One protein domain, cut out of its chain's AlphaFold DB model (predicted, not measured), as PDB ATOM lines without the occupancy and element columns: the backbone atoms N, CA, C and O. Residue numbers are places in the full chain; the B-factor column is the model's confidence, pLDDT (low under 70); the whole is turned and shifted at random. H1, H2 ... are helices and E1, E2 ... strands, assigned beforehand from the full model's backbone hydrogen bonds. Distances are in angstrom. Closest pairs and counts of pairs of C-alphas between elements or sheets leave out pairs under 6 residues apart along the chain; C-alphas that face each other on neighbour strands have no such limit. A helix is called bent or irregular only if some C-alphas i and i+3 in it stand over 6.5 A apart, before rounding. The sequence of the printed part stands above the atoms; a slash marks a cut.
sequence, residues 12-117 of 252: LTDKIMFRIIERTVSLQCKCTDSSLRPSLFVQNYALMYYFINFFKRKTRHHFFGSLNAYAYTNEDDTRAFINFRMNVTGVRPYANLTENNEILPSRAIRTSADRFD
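AT A GLANCE: This is residues 12 to 117 of the 252 residues of an uncharacterized protein of Mucor circinelloides f. circinelloides (strain 1006PhL) (UniProt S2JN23). A strongly twisted sheet of five strands curls round one short helix, H1, and the long, bent hairpin of E4 and E5 reaches far out from this body, with its tip, residues 74 to 79, sticking out free. After E5, residues 94 to 117 form a long tail with no named element, which folds back so that residues 111 to 112 pair beside E5. The printed part has 106 residues, with five named strands and one named helix in the order E1, E2, E3, H1, E4, E5; the sheet is mixed, in the order E1, E2, E3, E5, E4, and the class is mostly strand. The whole is only just loose, close to compact, with a radius of gyration of the C-alphas of 15.9 A, and its outline is flat, spanning 52 by 41 by 22 A.

HOW THE PARTS SIT: In the sheet, E3, residues 39 to 42, and E5, residues 80 to 93, are parallel neighbours at 38 degrees, with N 41 and O 86 2.8 A apart. E4, residues 61 to 73, is an edge strand and forms a hairpin with E5, antiparallel at 167 degrees; N 68 and O 85 are 2.8 A apart, and N 62 and O 92 2.9 A. E4 bends by 83 degrees at residue 65 and E5 by 87 degrees at residue 90. On the other side of E3 is E2, residues 24 to 32, antiparallel at 147 degrees, with N 29 and O 40 3.0 A apart. E1, residues 17 to 21, is the other edge strand, antiparallel to E2 at 147 degrees, with N 19 and O 26 2.8 A apart. E1, E2 and E3 form a meander, each strand the antiparallel neighbour of the one before. E1 and E4 are apart. H1, residues 45 to 54, is on the sheet; its closest C-alphas to E2 are those of Met 48 and Leu 27, 6.6 A apart, and to E5 those of Leu 47 and Gly 90, 7.1 A apart. Every O i to N i+4 pair in H1 is within hydrogen-bond range.

IN THESE COORDINATES: E1 begins at C-alpha 17, (92.969, 1.366, -36.697), and is 13.0 A long; E2 is 26.6 A and E3 10.1 A. H1 begins at C-alpha 45, (104.949, -6.126, -37.491), and is 13.9 A long. E4 is 31.0 A; E5 is 32.6 A, ending at C-alpha 93, (95.170, -15.988, -47.279).

THE WHOLE: The C-alphas farthest apart, of Asp 76 and Glu 102, are 52.1 A apart. The printed part has no cut and no long link between named elements. Its mean pLDDT is 88.7, and no printed residue is under 70.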
ATOM      1  N   LEU A  12      85.016  -6.069 -42.264       89.88
ATOM      2  CA  LEU A  12      83.775  -5.282 -42.230       89.88
ATOM      3  C   LEU A  12      83.971  -3.908 -42.888       89.88
ATOM      4  O   LEU A  12      83.051  -3.337 -43.476       89.88
ATOM      5  N   THR A  13      85.187  -3.373 -42.791       85.88
ATOM      6  CA  THR A  13      85.595  -2.080 -43.339       85.88
ATOM      7  C   THR A  13      87.007  -2.182 -43.891       85.88
ATOM      8  O   THR A  13      87.813  -2.923 -43.342       85.88
ATOM      9  N   ASP A  14      87.334  -1.361 -44.890       79.62
ATOM     10  CA  ASP A  14      88.725  -1.188 -45.344       79.62
ATOM     11  C   ASP A  14      89.583  -0.423 -44.323       79.62
ATOM     12  O   ASP A  14      90.802  -0.360 -44.438       79.62
ATOM     13  N   LYS A  15      88.942   0.180 -43.313       81.56
ATOM     14  CA  LYS A  15      89.623   0.923 -42.257       81.56
ATOM     15  C   LYS A  15      90.289  -0.030 -41.271       81.56
ATOM     16  O   LYS A  15      89.638  -0.894 -40.679       81.56
ATOM     17  N   ILE A  16      91.575   0.206 -41.069       91.94
ATOM     18  CA  ILE A  16      92.417  -0.404 -40.051       91.94
ATOM     19  C   ILE A  16      92.772   0.697 -39.052       91.94
ATOM     20  O   ILE A  16      93.127   1.797 -39.465       91.94
ATOM     21  N   MET A  17      92.675   0.404 -37.756       95.62
ATOM     22  CA  MET A  17      92.969   1.366 -36.697       95.62
ATOM     23  C   MET A  17      94.242   0.969 -35.959       95.62
ATOM     24  O   MET A  17      94.355  -0.141 -35.445       95.62
ATOM     25  N   PHE A  18      95.187   1.888 -35.858       96.81
ATOM     26  CA  PHE A  18      96.374   1.758 -35.039       96.81
ATOM     27  C   PHE A  18      96.119   2.329 -33.657       96.81
ATOM     28  O   PHE A  18      95.487   3.369 -33.480       96.81
ATOM     29  N   ARG A  19      96.648   1.644 -32.657       95.44
ATOM     30  CA  ARG A  19      96.627   2.081 -31.274       95.44
ATOM     31  C   ARG A  19      98.049   2.112 -30.757       95.44
ATOM     32  O   ARG A  19      98.747   1.097 -30.802       95.44
ATOM     33  N   ILE A  20      98.428   3.265 -30.225       93.94
ATOM     34  CA  ILE A  20      99.734   3.490 -29.617       93.94
ATOM     35  C   ILE A  20      99.576   3.367 -28.106       93.94
ATOM     36  O   ILE A  20      98.752   4.049 -27.498       93.94
ATOM     37  N   ILE A  21     100.335   2.454 -27.508       88.00
ATOM     38  CA  ILE A  21     100.438   2.311 -26.057       88.00
ATOM     39  C   ILE A  21     101.908   2.492 -25.720       88.00
ATOM     40  O   ILE A  21     102.740   1.654 -26.077       88.00
ATOM     41  N   GLU A  22     102.210   3.610 -25.065       84.62
ATOM     42  CA  GLU A  22     103.575   4.040 -24.764       84.62
ATOM     43  C   GLU A  22     104.422   4.141 -26.043       84.62
ATOM     44  O   GLU A  22     104.249   5.071 -26.827       84.62
ATOM     45  N   ARG A  23     105.315   3.172 -26.269       85.38
ATOM     46  CA  ARG A  23     106.235   3.097 -27.416       85.38
ATOM     47  C   ARG A  23     105.853   2.011 -28.422       85.38
ATOM     48  O   ARG A  23     106.558   1.798 -29.407       85.38
ATOM     49  N   THR A  24     104.765   1.291 -28.161       89.62
ATOM     50  CA  THR A  24     104.340   0.142 -28.959       89.62
ATOM     51  C   THR A  24     103.142   0.495 -29.823       89.62
ATOM     52  O   THR A  24     102.190   1.136 -29.375       89.62
ATOM     53  N   VAL A  25     103.190   0.047 -31.072       94.88
ATOM     54  CA  VAL A  25     102.066   0.125 -32.000       94.88
ATOM     55  C   VAL A  25     101.354  -1.221 -32.000       94.88
ATOM     56  O   VAL A  25     101.980  -2.273 -32.083       94.88
ATOM     57  N   SER A  26     100.031  -1.181 -31.923       96.06
ATOM     58  CA  SER A  26      99.145  -2.317 -32.166       96.06
ATOM     59  C   SER A  26      98.137  -1.944 -33.246       96.06
ATOM     60  O   SER A  26      97.838  -0.769 -33.444       96.06
ATOM     61  N   LEU A  27      97.620  -2.938 -33.950       96.31
ATOM     62  CA  LEU A  27      96.613  -2.776 -34.985       96.31
ATOM     63  C   LEU A  27      95.332  -3.471 -34.533       96.31
ATOM     64  O   LEU A  27      95.362  -4.606 -34.055       96.31
ATOM     65  N   GLN A  28      94.210  -2.782 -34.694       95.12
ATOM     66  CA  GLN A  28      92.875  -3.294 -34.462       95.12
ATOM     67  C   GLN A  28      92.039  -3.165 -35.734       95.12
ATOM     68  O   GLN A  28      91.992  -2.117 -36.378       95.12
ATOM     69  N   CYS A  29      91.313  -4.224 -36.073       94.38
ATOM     70  CA  CYS A  29      90.309  -4.182 -37.129       94.38
ATOM     71  C   CYS A  29      89.122  -5.079 -36.780       94.38
ATOM     72  O   CYS A  29      89.190  -5.917 -35.880       94.38
ATOM     73  N   LYS A  30      88.004  -4.891 -37.479       92.94
ATOM     74  CA  LYS A  30      86.805  -5.714 -37.303       92.94
ATOM     75  C   LYS A  30      86.575  -6.555 -38.546       92.94
ATOM     76  O   LYS A  30      86.685  -6.054 -39.667       92.94
ATOM     77  N   CYS A  31      86.221  -7.815 -38.347       93.62
ATOM     78  CA  CYS A  31      85.895  -8.719 -39.437       93.62
ATOM     79  C   CYS A  31      84.559  -9.413 -39.190       93.62
ATOM     80  O   CYS A  31      83.946  -9.264 -38.134       93.62
ATOM     81  N   THR A  32      84.099 -10.130 -40.202       92.94
ATOM     82  CA  THR A  32      82.928 -10.996 -40.161       92.94
ATOM     83  C   THR A  32      83.359 -12.400 -40.540       92.94
ATOM     84  O   THR A  32      84.054 -12.558 -41.538       92.94
ATOM     85  N   ASP A  33      82.933 -13.388 -39.764       90.62
ATOM     86  CA  ASP A  33      83.067 -14.809 -40.084       90.62
ATOM     87  C   ASP A  33      81.798 -15.521 -39.621       90.62
ATOM     88  O   ASP A  33      81.441 -15.430 -38.447       90.62
ATOM     89  N   SER A  34      81.083 -16.178 -40.536       86.56
ATOM     90  CA  SER A  34      79.882 -16.962 -40.210       86.56
ATOM     91  C   SER A  34      78.875 -16.199 -39.329       86.56
ATOM     92  O   SER A  34      78.394 -16.696 -38.316       86.56
ATOM     93  N   SER A  35      78.595 -14.940 -39.697       83.88
ATOM     94  CA  SER A  35      77.734 -13.980 -38.973       83.88
ATOM     95  C   SER A  35      78.276 -13.452 -37.636       83.88
ATOM     96  O   SER A  35      77.719 -12.489 -37.099       83.88
ATOM     97  N   LEU A  36      79.386 -13.988 -37.123       87.56
ATOM     98  CA  LEU A  36      80.109 -13.420 -35.987       87.56
ATOM     99  C   LEU A  36      80.865 -12.166 -36.424       87.56
ATOM    100  O   LEU A  36      81.329 -12.069 -37.558       87.56
ATOM    101  N   ARG A  37      81.018 -11.203 -35.509       91.00
ATOM    102  CA  ARG A  37      81.729  -9.937 -35.764       91.00
ATOM    103  C   ARG A  37      82.904  -9.729 -34.801       91.00
ATOM    104  O   ARG A  37      82.832  -8.837 -33.949       91.00
ATOM    105  N   PRO A  38      83.957 -10.562 -34.863       92.31
ATOM    106  CA  PRO A  38      85.081 -10.439 -33.951       92.31
ATOM    107  C   PRO A  38      85.938  -9.200 -34.244       92.31
ATOM    108  O   PRO A  38      86.061  -8.723 -35.375       92.31
ATOM    109  N   SER A  39      86.562  -8.685 -33.185       94.00
ATOM    110  CA  SER A  39      87.635  -7.695 -33.271       94.00
ATOM    111  C   SER A  39      88.986  -8.405 -33.269       94.00
ATOM    112  O   SER A  39      89.293  -9.163 -32.346       94.00
ATOM    113  N   LEU A  40      89.790  -8.142 -34.292       95.62
ATOM    114  CA  LEU A  40      91.138  -8.666 -34.455       95.62
ATOM    115  C   LEU A  40      92.140  -7.665 -33.887       95.62
ATOM    116  O   LEU A  40      92.030  -6.466 -34.138       95.62
ATOM    117  N   PHE A  41      93.113  -8.167 -33.134       95.62
ATOM    118  CA  PHE A  41      94.201  -7.396 -32.549       95.62
ATOM    119  C   PHE A  41      95.532  -8.000 -32.974       95.62
ATOM    120  O   PHE A  41      95.746  -9.204 -32.833       95.62
ATOM    121  N   VAL A  42      96.426  -7.155 -33.472       96.69
ATOM    122  CA  VAL A  42      97.713  -7.547 -34.042       96.69
ATOM    123  C   VAL A  42      98.814  -6.703 -33.407       96.69
ATOM    124  O   VAL A  42      98.705  -5.481 -33.339       96.69
ATOM    125  N   GLN A  43      99.883  -7.352 -32.951       94.81
ATOM    126  CA  GLN A  43     101.071  -6.686 -32.389       94.81
ATOM    127  C   GLN A  43     102.358  -7.010 -33.161       94.81
ATOM    128  O   GLN A  43     103.344  -6.290 -33.048       94.81
ATOM    129  N   ASN A  44     102.362  -8.076 -33.962       95.69
ATOM    130  CA  ASN A  44     103.513  -8.447 -34.777       95.69
ATOM    131  C   ASN A  44     103.588  -7.591 -36.052       95.69
ATOM    132  O   ASN A  44     102.590  -7.462 -36.762       95.69
ATOM    133  N   TYR A  45     104.763  -7.051 -36.371       95.56
ATOM    134  CA  TYR A  45     104.949  -6.126 -37.491       95.56
ATOM    135  C   TYR A  45     104.752  -6.781 -38.864       95.56
ATOM    136  O   TYR A  45     104.168  -6.167 -39.755       95.56
ATOM    137  N   ALA A  46     105.144  -8.046 -39.043       95.44
ATOM    138  CA  ALA A  46     104.891  -8.773 -40.290       95.44
ATOM    139  C   ALA A  46     103.396  -9.050 -40.494       95.44
ATOM    140  O   ALA A  46     102.885  -8.972 -41.614       95.44
ATOM    141  N   LEU A  47     102.664  -9.312 -39.408       96.44
ATOM    142  CA  LEU A  47     101.207  -9.387 -39.471       96.44
ATOM    143  C   LEU A  47     100.595  -8.010 -39.753       96.44
ATOM    144  O   LEU A  47      99.731  -7.919 -40.612       96.44
ATOM    145  N   MET A  48     101.055  -6.924 -39.131       96.88
ATOM    146  CA  MET A  48     100.550  -5.582 -39.467       96.88
ATOM    147  C   MET A  48     100.738  -5.250 -40.947       96.88
ATOM    148  O   MET A  48      99.789  -4.819 -41.595       96.88
ATOM    149  N   TYR A  49     101.926  -5.524 -41.493       96.06
ATOM    150  CA  TYR A  49     102.202  -5.402 -42.923       96.06
ATOM    151  C   TYR A  49     101.189  -6.173 -43.768       96.06
ATOM    152  O   TYR A  49     100.652  -5.637 -44.740       96.06
ATOM    153  N   TYR A  50     100.906  -7.422 -43.386       95.56
ATOM    154  CA  TYR A  50      99.920  -8.242 -44.072       95.56
ATOM    155  C   TYR A  50      98.539  -7.575 -44.066       95.56
ATOM    156  O   TYR A  50      97.890  -7.501 -45.107       95.56
ATOM    157  N   PHE A  51      98.090  -7.075 -42.912       95.50
ATOM    158  CA  PHE A  51      96.781  -6.435 -42.793       95.50
ATOM    159  C   PHE A  51      96.695  -5.172 -43.655       95.50
ATOM    160  O   PHE A  51      95.749  -5.039 -44.424       95.50
ATOM    161  N   ILE A  52      97.711  -4.306 -43.607       94.38
ATOM    162  CA  ILE A  52      97.783  -3.083 -44.422       94.38
ATOM    163  C   ILE A  52      97.657  -3.398 -45.923       94.38
ATOM    164  O   ILE A  52      96.939  -2.715 -46.652       94.38
ATOM    165  N   ASN A  53      98.344  -4.440 -46.398       92.75
ATOM    166  CA  ASN A  53      98.453  -4.713 -47.832       92.75
ATOM    167  C   ASN A  53      97.344  -5.612 -48.387       92.75
ATOM    168  O   ASN A  53      96.933  -5.435 -49.539       92.75
ATOM    169  N   PHE A  54      96.861  -6.574 -47.598       92.06
ATOM    170  CA  PHE A  54      96.058  -7.688 -48.109       92.06
ATOM    171  C   PHE A  54      94.690  -7.851 -47.446       92.06
ATOM    172  O   PHE A  54      93.846  -8.536 -48.017       92.06
ATOM    173  N   PHE A  55      94.444  -7.242 -46.282       92.19
ATOM    174  CA  PHE A  55      93.153  -7.335 -45.598       92.19
ATOM    175  C   PHE A  55      92.193  -6.243 -46.095       92.19
ATOM    176  O   PHE A  55      92.013  -5.213 -45.450       92.19
ATOM    177  N   LYS A  56      91.605  -6.454 -47.278       89.25
ATOM    178  CA  LYS A  56      90.791  -5.464 -48.009       89.25
ATOM    179  C   LYS A  56      89.379  -5.990 -48.269       89.25
ATOM    180  O   LYS A  56      89.134  -7.191 -48.231       89.25
ATOM    181  N   ARG A  57      88.396  -5.130 -48.547       85.69
ATOM    182  CA  ARG A  57      87.050  -5.606 -48.915       85.69
ATOM    183  C   ARG A  57      87.105  -6.658 -50.020       85.69
ATOM    184  O   ARG A  57      87.883  -6.552 -50.963       85.69
ATOM    185  N   LYS A  58      86.212  -7.645 -49.904       83.06
ATOM    186  CA  LYS A  58      86.091  -8.803 -50.805       83.06
ATOM    187  C   LYS A  58      87.256  -9.802 -50.738       83.06
ATOM    188  O   LYS A  58      87.242 -10.763 -51.502       83.06
ATOM    189  N   THR A  59      88.229  -9.634 -49.839       87.56
ATOM    190  CA  THR A  59      89.244 -10.662 -49.575       87.56
ATOM    191  C   THR A  59      88.820 -11.563 -48.418       87.56
ATOM    192  O   THR A  59      88.082 -11.152 -47.519       87.56
ATOM    193  N   ARG A  60      89.277 -12.817 -48.462       90.00
ATOM    194  CA  ARG A  60      88.964 -13.856 -47.474       90.00
ATOM    195  C   ARG A  60      90.232 -14.364 -46.820       90.00
ATOM    196  O   ARG A  60      91.248 -14.582 -47.490       90.00
ATOM    197  N   HIS A  61      90.174 -14.577 -45.512       93.12
ATOM    198  CA  HIS A  61      91.345 -14.946 -44.729       93.12
ATOM    199  C   HIS A  61      91.010 -15.956 -43.648       93.12
ATOM    200  O   HIS A  61      89.952 -15.898 -43.030       93.12
ATOM    201  N   HIS A  62      91.967 -16.843 -43.398       94.50
ATOM    202  CA  HIS A  62      91.966 -17.692 -42.226       94.50
ATOM    203  C   HIS A  62      92.893 -17.066 -41.178       94.50
ATOM    204  O   HIS A  62      94.097 -16.950 -41.417       94.50
ATOM    205  N   PHE A  63      92.350 -16.670 -40.029       95.50
ATOM    206  CA  PHE A  63      93.122 -16.214 -38.872       95.50
ATOM    207  C   PHE A  63      93.161 -17.264 -37.774       95.50
ATOM    208  O   PHE A  63      92.161 -17.922 -37.507       95.50
ATOM    209  N   PHE A  64      94.292 -17.354 -37.086       94.94
ATOM    210  CA  PHE A  64      94.426 -18.164 -35.884       94.94
ATOM    211  C   PHE A  64      95.127 -17.369 -34.786       94.94
ATOM    212  O   PHE A  64      95.971 -16.499 -35.045       94.94
ATOM    213  N   GLY A  65      94.760 -17.659 -33.544       94.88
ATOM    214  CA  GLY A  65      95.366 -17.041 -32.376       94.88
ATOM    215  C   GLY A  65      94.541 -17.221 -31.118       94.88
ATOM    216  O   GLY A  65      93.686 -18.096 -31.025       94.88
ATOM    217  N   SER A  66      94.803 -16.388 -30.119       93.94
ATOM    218  CA  SER A  66      94.073 -16.444 -28.856       93.94
ATOM    219  C   SER A  66      92.707 -15.781 -29.007       93.94
ATOM    220  O   SER A  66      92.641 -14.560 -29.180       93.94
ATOM    221  N   LEU A  67      91.629 -16.535 -28.814       91.75
ATOM    222  CA  LEU A  67      90.268 -16.015 -28.771       91.75
ATOM    223  C   LEU A  67      89.805 -15.806 -27.325       91.75
ATOM    224  O   LEU A  67      89.833 -16.711 -26.492       91.75
ATOM    225  N   ASN A  68      89.333 -14.594 -27.054       90.44
ATOM    226  CA  ASN A  68      88.647 -14.221 -25.829       90.44
ATOM    227  C   ASN A  68      87.202 -13.867 -26.178       90.44
ATOM    228  O   ASN A  68      86.959 -13.029 -27.049       90.44
ATOM    229  N   ALA A  69      86.251 -14.500 -25.499       87.12
ATOM    230  CA  ALA A  69      84.833 -14.213 -25.632       87.12
ATOM    231  C   ALA A  69      84.315 -13.671 -24.300       87.12
ATOM    232  O   ALA A  69      84.529 -14.282 -23.254       87.12
ATOM    233  N   TYR A  70      83.647 -12.525 -24.349       85.38
ATOM    234  CA  TYR A  70      83.011 -11.907 -23.193       85.38
ATOM    235  C   TYR A  70      81.513 -11.891 -23.439       85.38
ATOM    236  O   TYR A  70      81.067 -11.284 -24.411       85.38
ATOM    237  N   ALA A  71      80.755 -12.558 -22.577       83.62
ATOM    238  CA  ALA A  71      79.304 -12.492 -22.578       83.62
ATOM    239  C   ALA A  71      78.856 -11.611 -21.413       83.62
ATOM    240  O   ALA A  71      79.353 -11.766 -20.298       83.62
ATOM    241  N   TYR A  72      77.945 -10.683 -21.675       83.38
ATOM    242  CA  TYR A  72      77.350  -9.843 -20.644       83.38
ATOM    243  C   TYR A  72      75.891  -9.548 -20.978       83.38
ATOM    244  O   TYR A  72      75.490  -9.487 -22.142       83.38
ATOM    245  N   THR A  73      75.100  -9.377 -19.930       81.06
ATOM    246  CA  THR A  73      73.701  -8.960 -19.977       81.06
ATOM    247  C   THR A  73      73.612  -7.612 -19.281       81.06
ATOM    248  O   THR A  73      74.292  -7.398 -18.277       81.06
ATOM    249  N   ASN A  74      72.793  -6.704 -19.794       80.00
ATOM    250  CA  ASN A  74      72.433  -5.522 -19.016       80.00
ATOM    251  C   ASN A  74      71.385  -5.945 -17.979       80.00
ATOM    252  O   ASN A  74      70.564  -6.807 -18.282       80.00
ATOM    253  N   GLU A  75      71.425  -5.366 -16.776       71.50
ATOM    254  CA  GLU A  75      70.597  -5.788 -15.629       71.50
ATOM    255  C   GLU A  75      69.082  -5.801 -15.935       71.50
ATOM    256  O   GLU A  75      68.362  -6.617 -15.366       71.50
ATOM    257  N   ASP A  76      68.633  -4.999 -16.909       72.38
ATOM    258  CA  ASP A  76      67.227  -4.857 -17.316       72.38
ATOM    259  C   ASP A  76      66.888  -5.440 -18.710       72.38
ATOM    260  O   ASP A  76      65.792  -5.210 -19.224       72.38
ATOM    261  N   ASP A  77      67.802  -6.170 -19.367       70.31
ATOM    262  CA  ASP A  77      67.590  -6.695 -20.730       70.31
ATOM    263  C   ASP A  77      67.580  -8.235 -20.763       70.31
ATOM    264  O   ASP A  77      68.420  -8.903 -20.162       70.31
ATOM    265  N   THR A  78      66.653  -8.823 -21.528       74.19
ATOM    266  CA  THR A  78      66.624 -10.275 -21.799       74.19
ATOM    267  C   THR A  78      67.624 -10.685 -22.883       74.19
ATOM    268  O   THR A  78      67.774 -11.873 -23.183       74.19
ATOM    269  N   ARG A  79      68.318  -9.717 -23.494       74.19
ATOM    270  CA  ARG A  79      69.332  -9.941 -24.527       74.19
ATOM    271  C   ARG A  79      70.729 -10.049 -23.920       74.19
ATOM    272  O   ARG A  79      71.208  -9.153 -23.230       74.19
ATOM    273  N   ALA A  80      71.419 -11.136 -24.255       76.69
ATOM    274  CA  ALA A  80      72.842 -11.293 -23.990       76.69
ATOM    275  C   ALA A  80      73.668 -10.744 -25.161       76.69
ATOM    276  O   ALA A  80      73.400 -11.043 -26.327       76.69
ATOM    277  N   PHE A  81      74.701  -9.970 -24.844       80.81
ATOM    278  CA  PHE A  81      75.689  -9.492 -25.803       80.81
ATOM    279  C   PHE A  81      76.953 -10.333 -25.686       80.81
ATOM    280  O   PHE A  81      77.409 -10.634 -24.584       80.81
ATOM    281  N   ILE A  82      77.537 -10.690 -26.831       84.19
ATOM    282  CA  ILE A  82      78.807 -11.411 -26.884       84.19
ATOM    283  C   ILE A  82      79.807 -10.581 -27.677       84.19
ATOM    284  O   ILE A  82      79.555 -10.200 -28.821       84.19
ATOM    285  N   ASN A  83      80.957 -10.313 -27.070       87.31
ATOM    286  CA  ASN A  83      82.084  -9.657 -27.712       87.31
ATOM    287  C   ASN A  83      83.216 -10.664 -27.919       87.31
ATOM    288  O   ASN A  83      83.753 -11.218 -26.957       87.31
ATOM    289  N   PHE A  84      83.586 -10.874 -29.181       90.62
ATOM    290  CA  PHE A  84      84.690 -11.741 -29.568       90.62
ATOM    291  C   PHE A  84      85.926 -10.907 -29.884       90.62
ATOM    292  O   PHE A  84      85.912 -10.034 -30.755       90.62
ATOM    293  N   ARG A  85      87.021 -11.215 -29.197       92.50
ATOM    294  CA  ARG A  85      88.320 -10.580 -29.375       92.50
ATOM    295  C   ARG A  85      89.368 -11.636 -29.685       92.50
ATOM    296  O   ARG A  85      89.669 -12.463 -28.830       92.50
ATOM    297  N   MET A  86      89.964 -11.566 -30.869       94.75
ATOM    298  CA  MET A  86      91.071 -12.435 -31.252       94.75
ATOM    299  C   MET A  86      92.383 -11.654 -31.257       94.75
ATOM    300  O   MET A  86      92.522 -10.668 -31.977       94.75
ATOM    301  N   ASN A  87      93.356 -12.119 -30.477       95.56
ATOM    302  CA  ASN A  87      94.749 -11.720 -30.632       95.56
ATOM    303  C   ASN A  87      95.356 -12.621 -31.707       95.56
ATOM    304  O   ASN A  87      95.556 -13.814 -31.475       95.56
ATOM    305  N   VAL A  88      95.582 -12.062 -32.891       96.31
ATOM    306  CA  VAL A  88      96.007 -12.808 -34.075       96.31
ATOM    307  C   VAL A  88      97.488 -13.140 -33.955       96.31
ATOM    308  O   VAL A  88      98.326 -12.245 -33.829       96.31
ATOM    309  N   THR A  89      97.809 -14.427 -34.029       96.00
ATOM    310  CA  THR A  89      99.192 -14.925 -34.049       96.00
ATOM    311  C   THR A  89      99.583 -15.454 -35.420       96.00
ATOM    312  O   THR A  89     100.767 -15.634 -35.682       96.00
ATOM    313  N   GLY A  90      98.627 -15.643 -36.326       96.00
ATOM    314  CA  GLY A  90      98.939 -15.839 -37.728       96.00
ATOM    315  C   GLY A  90      97.736 -15.778 -38.651       96.00
ATOM    316  O   GLY A  90      96.577 -15.710 -38.238       96.00
ATOM    317  N   VAL A  91      98.056 -15.754 -39.939       95.19
ATOM    318  CA  VAL A  91      97.112 -15.600 -41.034       95.19
ATOM    319  C   VAL A  91      97.508 -16.483 -42.205       95.19
ATOM    320  O   VAL A  91      98.685 -16.645 -42.537       95.19
ATOM    321  N   ARG A  92      96.498 -17.038 -42.864       92.06
ATOM    322  CA  ARG A  92      96.607 -17.711 -44.149       92.06
ATOM    323  C   ARG A  92      95.615 -17.060 -45.124       92.06
ATOM    324  O   ARG A  92      94.416 -17.070 -44.846       92.06
ATOM    325  N   PRO A  93      96.074 -16.498 -46.253       87.06
ATOM    326  CA  PRO A  93      95.170 -15.988 -47.279       87.06
ATOM    327  C   PRO A  93      94.410 -17.133 -47.949       87.06
ATOM    328  O   PRO A  93      94.968 -18.216 -48.158       87.06
ATOM    329  N   TYR A  94      93.162 -16.874 -48.337       85.88
ATOM    330  CA  TYR A  94      92.494 -17.682 -49.352       85.88
ATOM    331  C   TYR A  94      92.853 -17.175 -50.742       85.88
ATOM    332  O   TYR A  94      93.104 -15.986 -50.945       85.88
ATOM    333  N   ALA A  95      92.853 -18.088 -51.713       80.06
ATOM    334  CA  ALA A  95      92.893 -17.697 -53.109       80.06
ATOM    335  C   ALA A  95      91.620 -16.899 -53.430       80.06
ATOM    336  O   ALA A  95      90.500 -17.375 -53.216       80.06
ATOM    337  N   ASN A  96      91.798 -15.679 -53.930       77.38
ATOM    338  CA  ASN A  96      90.697 -14.951 -54.539       77.38
ATOM    339  C   ASN A  96      90.436 -15.568 -55.914       77.38
ATOM    340  O   ASN A  96      91.381 -15.933 -56.613       77.38
ATOM    341  N   LEU A  97      89.165 -15.701 -56.281       76.75
ATOM    342  CA  LEU A  97      88.752 -16.258 -57.563       76.75
ATOM    343  C   LEU A  97      88.077 -15.166 -58.396       76.75
ATOM    344  O   LEU A  97      87.416 -14.287 -57.836       76.75
ATOM    345  N   THR A  98      88.247 -15.212 -59.715       77.19
ATOM    346  CA  THR A  98      87.442 -14.434 -60.663       77.19
ATOM    347  C   THR A  98      86.011 -14.977 -60.715       77.19
ATOM    348  O   THR A  98      85.720 -16.054 -60.193       77.19
ATOM    349  N   GLU A  99      85.113 -14.260 -61.394       82.19
ATOM    350  CA  GLU A  99      83.748 -14.740 -61.679       82.19
ATOM    351  C   GLU A  99      83.744 -16.065 -62.468       82.19
ATOM    352  O   GLU A  99      82.804 -16.846 -62.362       82.19
ATOM    353  N   ASN A 100      84.840 -16.362 -63.176       85.81
ATOM    354  CA  ASN A 100      85.049 -17.592 -63.941       85.81
ATOM    355  C   ASN A 100      85.786 -18.691 -63.145       85.81
ATOM    356  O   ASN A 100      86.275 -19.648 -63.738       85.81
ATOM    357  N   ASN A 101      85.887 -18.570 -61.813       79.12
ATOM    358  CA  ASN A 101      86.632 -19.480 -60.927       79.12
ATOM    359  C   ASN A 101      88.148 -19.571 -61.198       79.12
ATOM    360  O   ASN A 101      88.792 -20.543 -60.800       79.12
ATOM    361  N   GLU A 102      88.752 -18.561 -61.823       83.19
ATOM    362  CA  GLU A 102      90.205 -18.515 -62.027       83.19
ATOM    363  C   GLU A 102      90.899 -17.871 -60.826       83.19
ATOM    364  O   GLU A 102      90.392 -16.913 -60.248       83.19
ATOM    365  N   ILE A 103      92.077 -18.366 -60.444       80.69
ATOM    366  CA  ILE A 103      92.822 -17.822 -59.303       80.69
ATOM    367  C   ILE A 103      93.385 -16.444 -59.656       80.69
ATOM    368  O   ILE A 103      94.210 -16.309 -60.558       80.69
ATOM    369  N   LEU A 104      92.996 -15.429 -58.884       77.31
ATOM    370  CA  LEU A 104      93.616 -14.112 -58.928       77.31
ATOM    371  C   LEU A 104      94.985 -14.172 -58.232       77.31
ATOM    372  O   LEU A 104      95.047 -14.500 -57.039       77.31
ATOM    373  N   PRO A 105      96.086 -13.850 -58.934       77.44
ATOM    374  CA  PRO A 105      97.412 -13.870 -58.338       77.44
ATOM    375  C   PRO A 105      97.498 -12.848 -57.198       77.44
ATOM    376  O   PRO A 105      97.123 -11.685 -57.342       77.44
ATOM    377  N   SER A 106      98.012 -13.290 -56.051       80.69
ATOM    378  CA  SER A 106      98.210 -12.463 -54.861       80.69
ATOM    379  C   SER A 106      99.603 -12.695 -54.295       80.69
ATOM    380  O   SER A 106     100.096 -13.819 -54.274       80.69
ATOM    381  N   ARG A 107     100.227 -11.622 -53.800       84.75
ATOM    382  CA  ARG A 107     101.497 -11.688 -53.057       84.75
ATOM    383  C   ARG A 107     101.300 -12.013 -51.576       84.75
ATOM    384  O   ARG A 107     102.280 -12.117 -50.842       84.75
ATOM    385  N   ALA A 108     100.055 -12.145 -51.122       86.31
ATOM    386  CA  ALA A 108      99.765 -12.526 -49.753       86.31
ATOM    387  C   ALA A 108     100.305 -13.939 -49.493       86.31
ATOM    388  O   ALA A 108      99.913 -14.899 -50.156       86.31
ATOM    389  N   ILE A 109     101.177 -14.067 -48.499       87.94
ATOM    390  CA  ILE A 109     101.701 -15.353 -48.039       87.94
ATOM    391  C   ILE A 109     101.150 -15.685 -46.658       87.94
ATOM    392  O   ILE A 109     100.643 -14.822 -45.941       87.94
ATOM    393  N   ARG A 110     101.250 -16.957 -46.272       91.62
ATOM    394  CA  ARG A 110     100.984 -17.361 -44.892       91.62
ATOM    395  C   ARG A 110     102.017 -16.703 -43.977       91.62
ATOM    396  O   ARG A 110     103.213 -16.952 -44.122       91.62
ATOM    397  N   THR A 111     101.538 -15.954 -42.994       93.25
ATOM    398  CA  THR A 111     102.372 -15.221 -42.037       93.25
ATOM    399  C   THR A 111     102.022 -15.679 -40.631       93.25
ATOM    400  O   THR A 111     100.853 -15.855 -40.300       93.25
ATOM    401  N   SER A 112     103.034 -15.897 -39.799       93.75
ATOM    402  CA  SER A 112     102.866 -16.365 -38.425       93.75
ATOM    403  C   SER A 112     103.882 -15.660 -37.537       93.75
ATOM    404  O   SER A 112     105.028 -15.485 -37.945       93.75
ATOM    405  N   ALA A 113     103.448 -15.196 -36.369       91.62
ATOM    406  CA  ALA A 113     104.229 -14.323 -35.497       91.62
ATOM    407  C   ALA A 113     105.509 -14.993 -34.969       91.62
ATOM    408  O   ALA A 113     106.505 -14.315 -34.763       91.62
ATOM    409  N   ASP A 114     105.508 -16.318 -34.821       91.00
ATOM    410  CA  ASP A 114     106.671 -17.136 -34.445       91.00
ATOM    411  C   ASP A 114     107.821 -17.080 -35.463       91.00
ATOM    412  O   ASP A 114     108.970 -17.331 -35.112       91.00
ATOM    413  N   ARG A 115     107.532 -16.733 -36.722       88.62
ATOM    414  CA  ARG A 115     108.541 -16.622 -37.787       88.62
ATOM    415  C   ARG A 115     109.187 -15.244 -37.875       88.62
ATOM    416  O   ARG A 115     110.168 -15.095 -38.597       88.62
ATOM    417  N   PHE A 116     108.620 -14.238 -37.210       89.12
ATOM    418  CA  PHE A 116     109.033 -12.848 -37.360       89.12
ATOM    419  C   PHE A 116     109.219 -12.201 -35.996       89.12
ATOM    420  O   PHE A 116     108.248 -11.820 -35.348       89.12
ATOM    421  N   ASP A 117     110.471 -12.019 -35.595       89.50
ATOM    422  CA  ASP A 117     110.798 -11.299 -34.369       89.50
ATOM    423  C   ASP A 117     110.648  -9.782 -34.575       89.50
ATOM    424  O   ASP A 117     111.238  -9.195 -35.485       89.50
TER     425      ASP A 117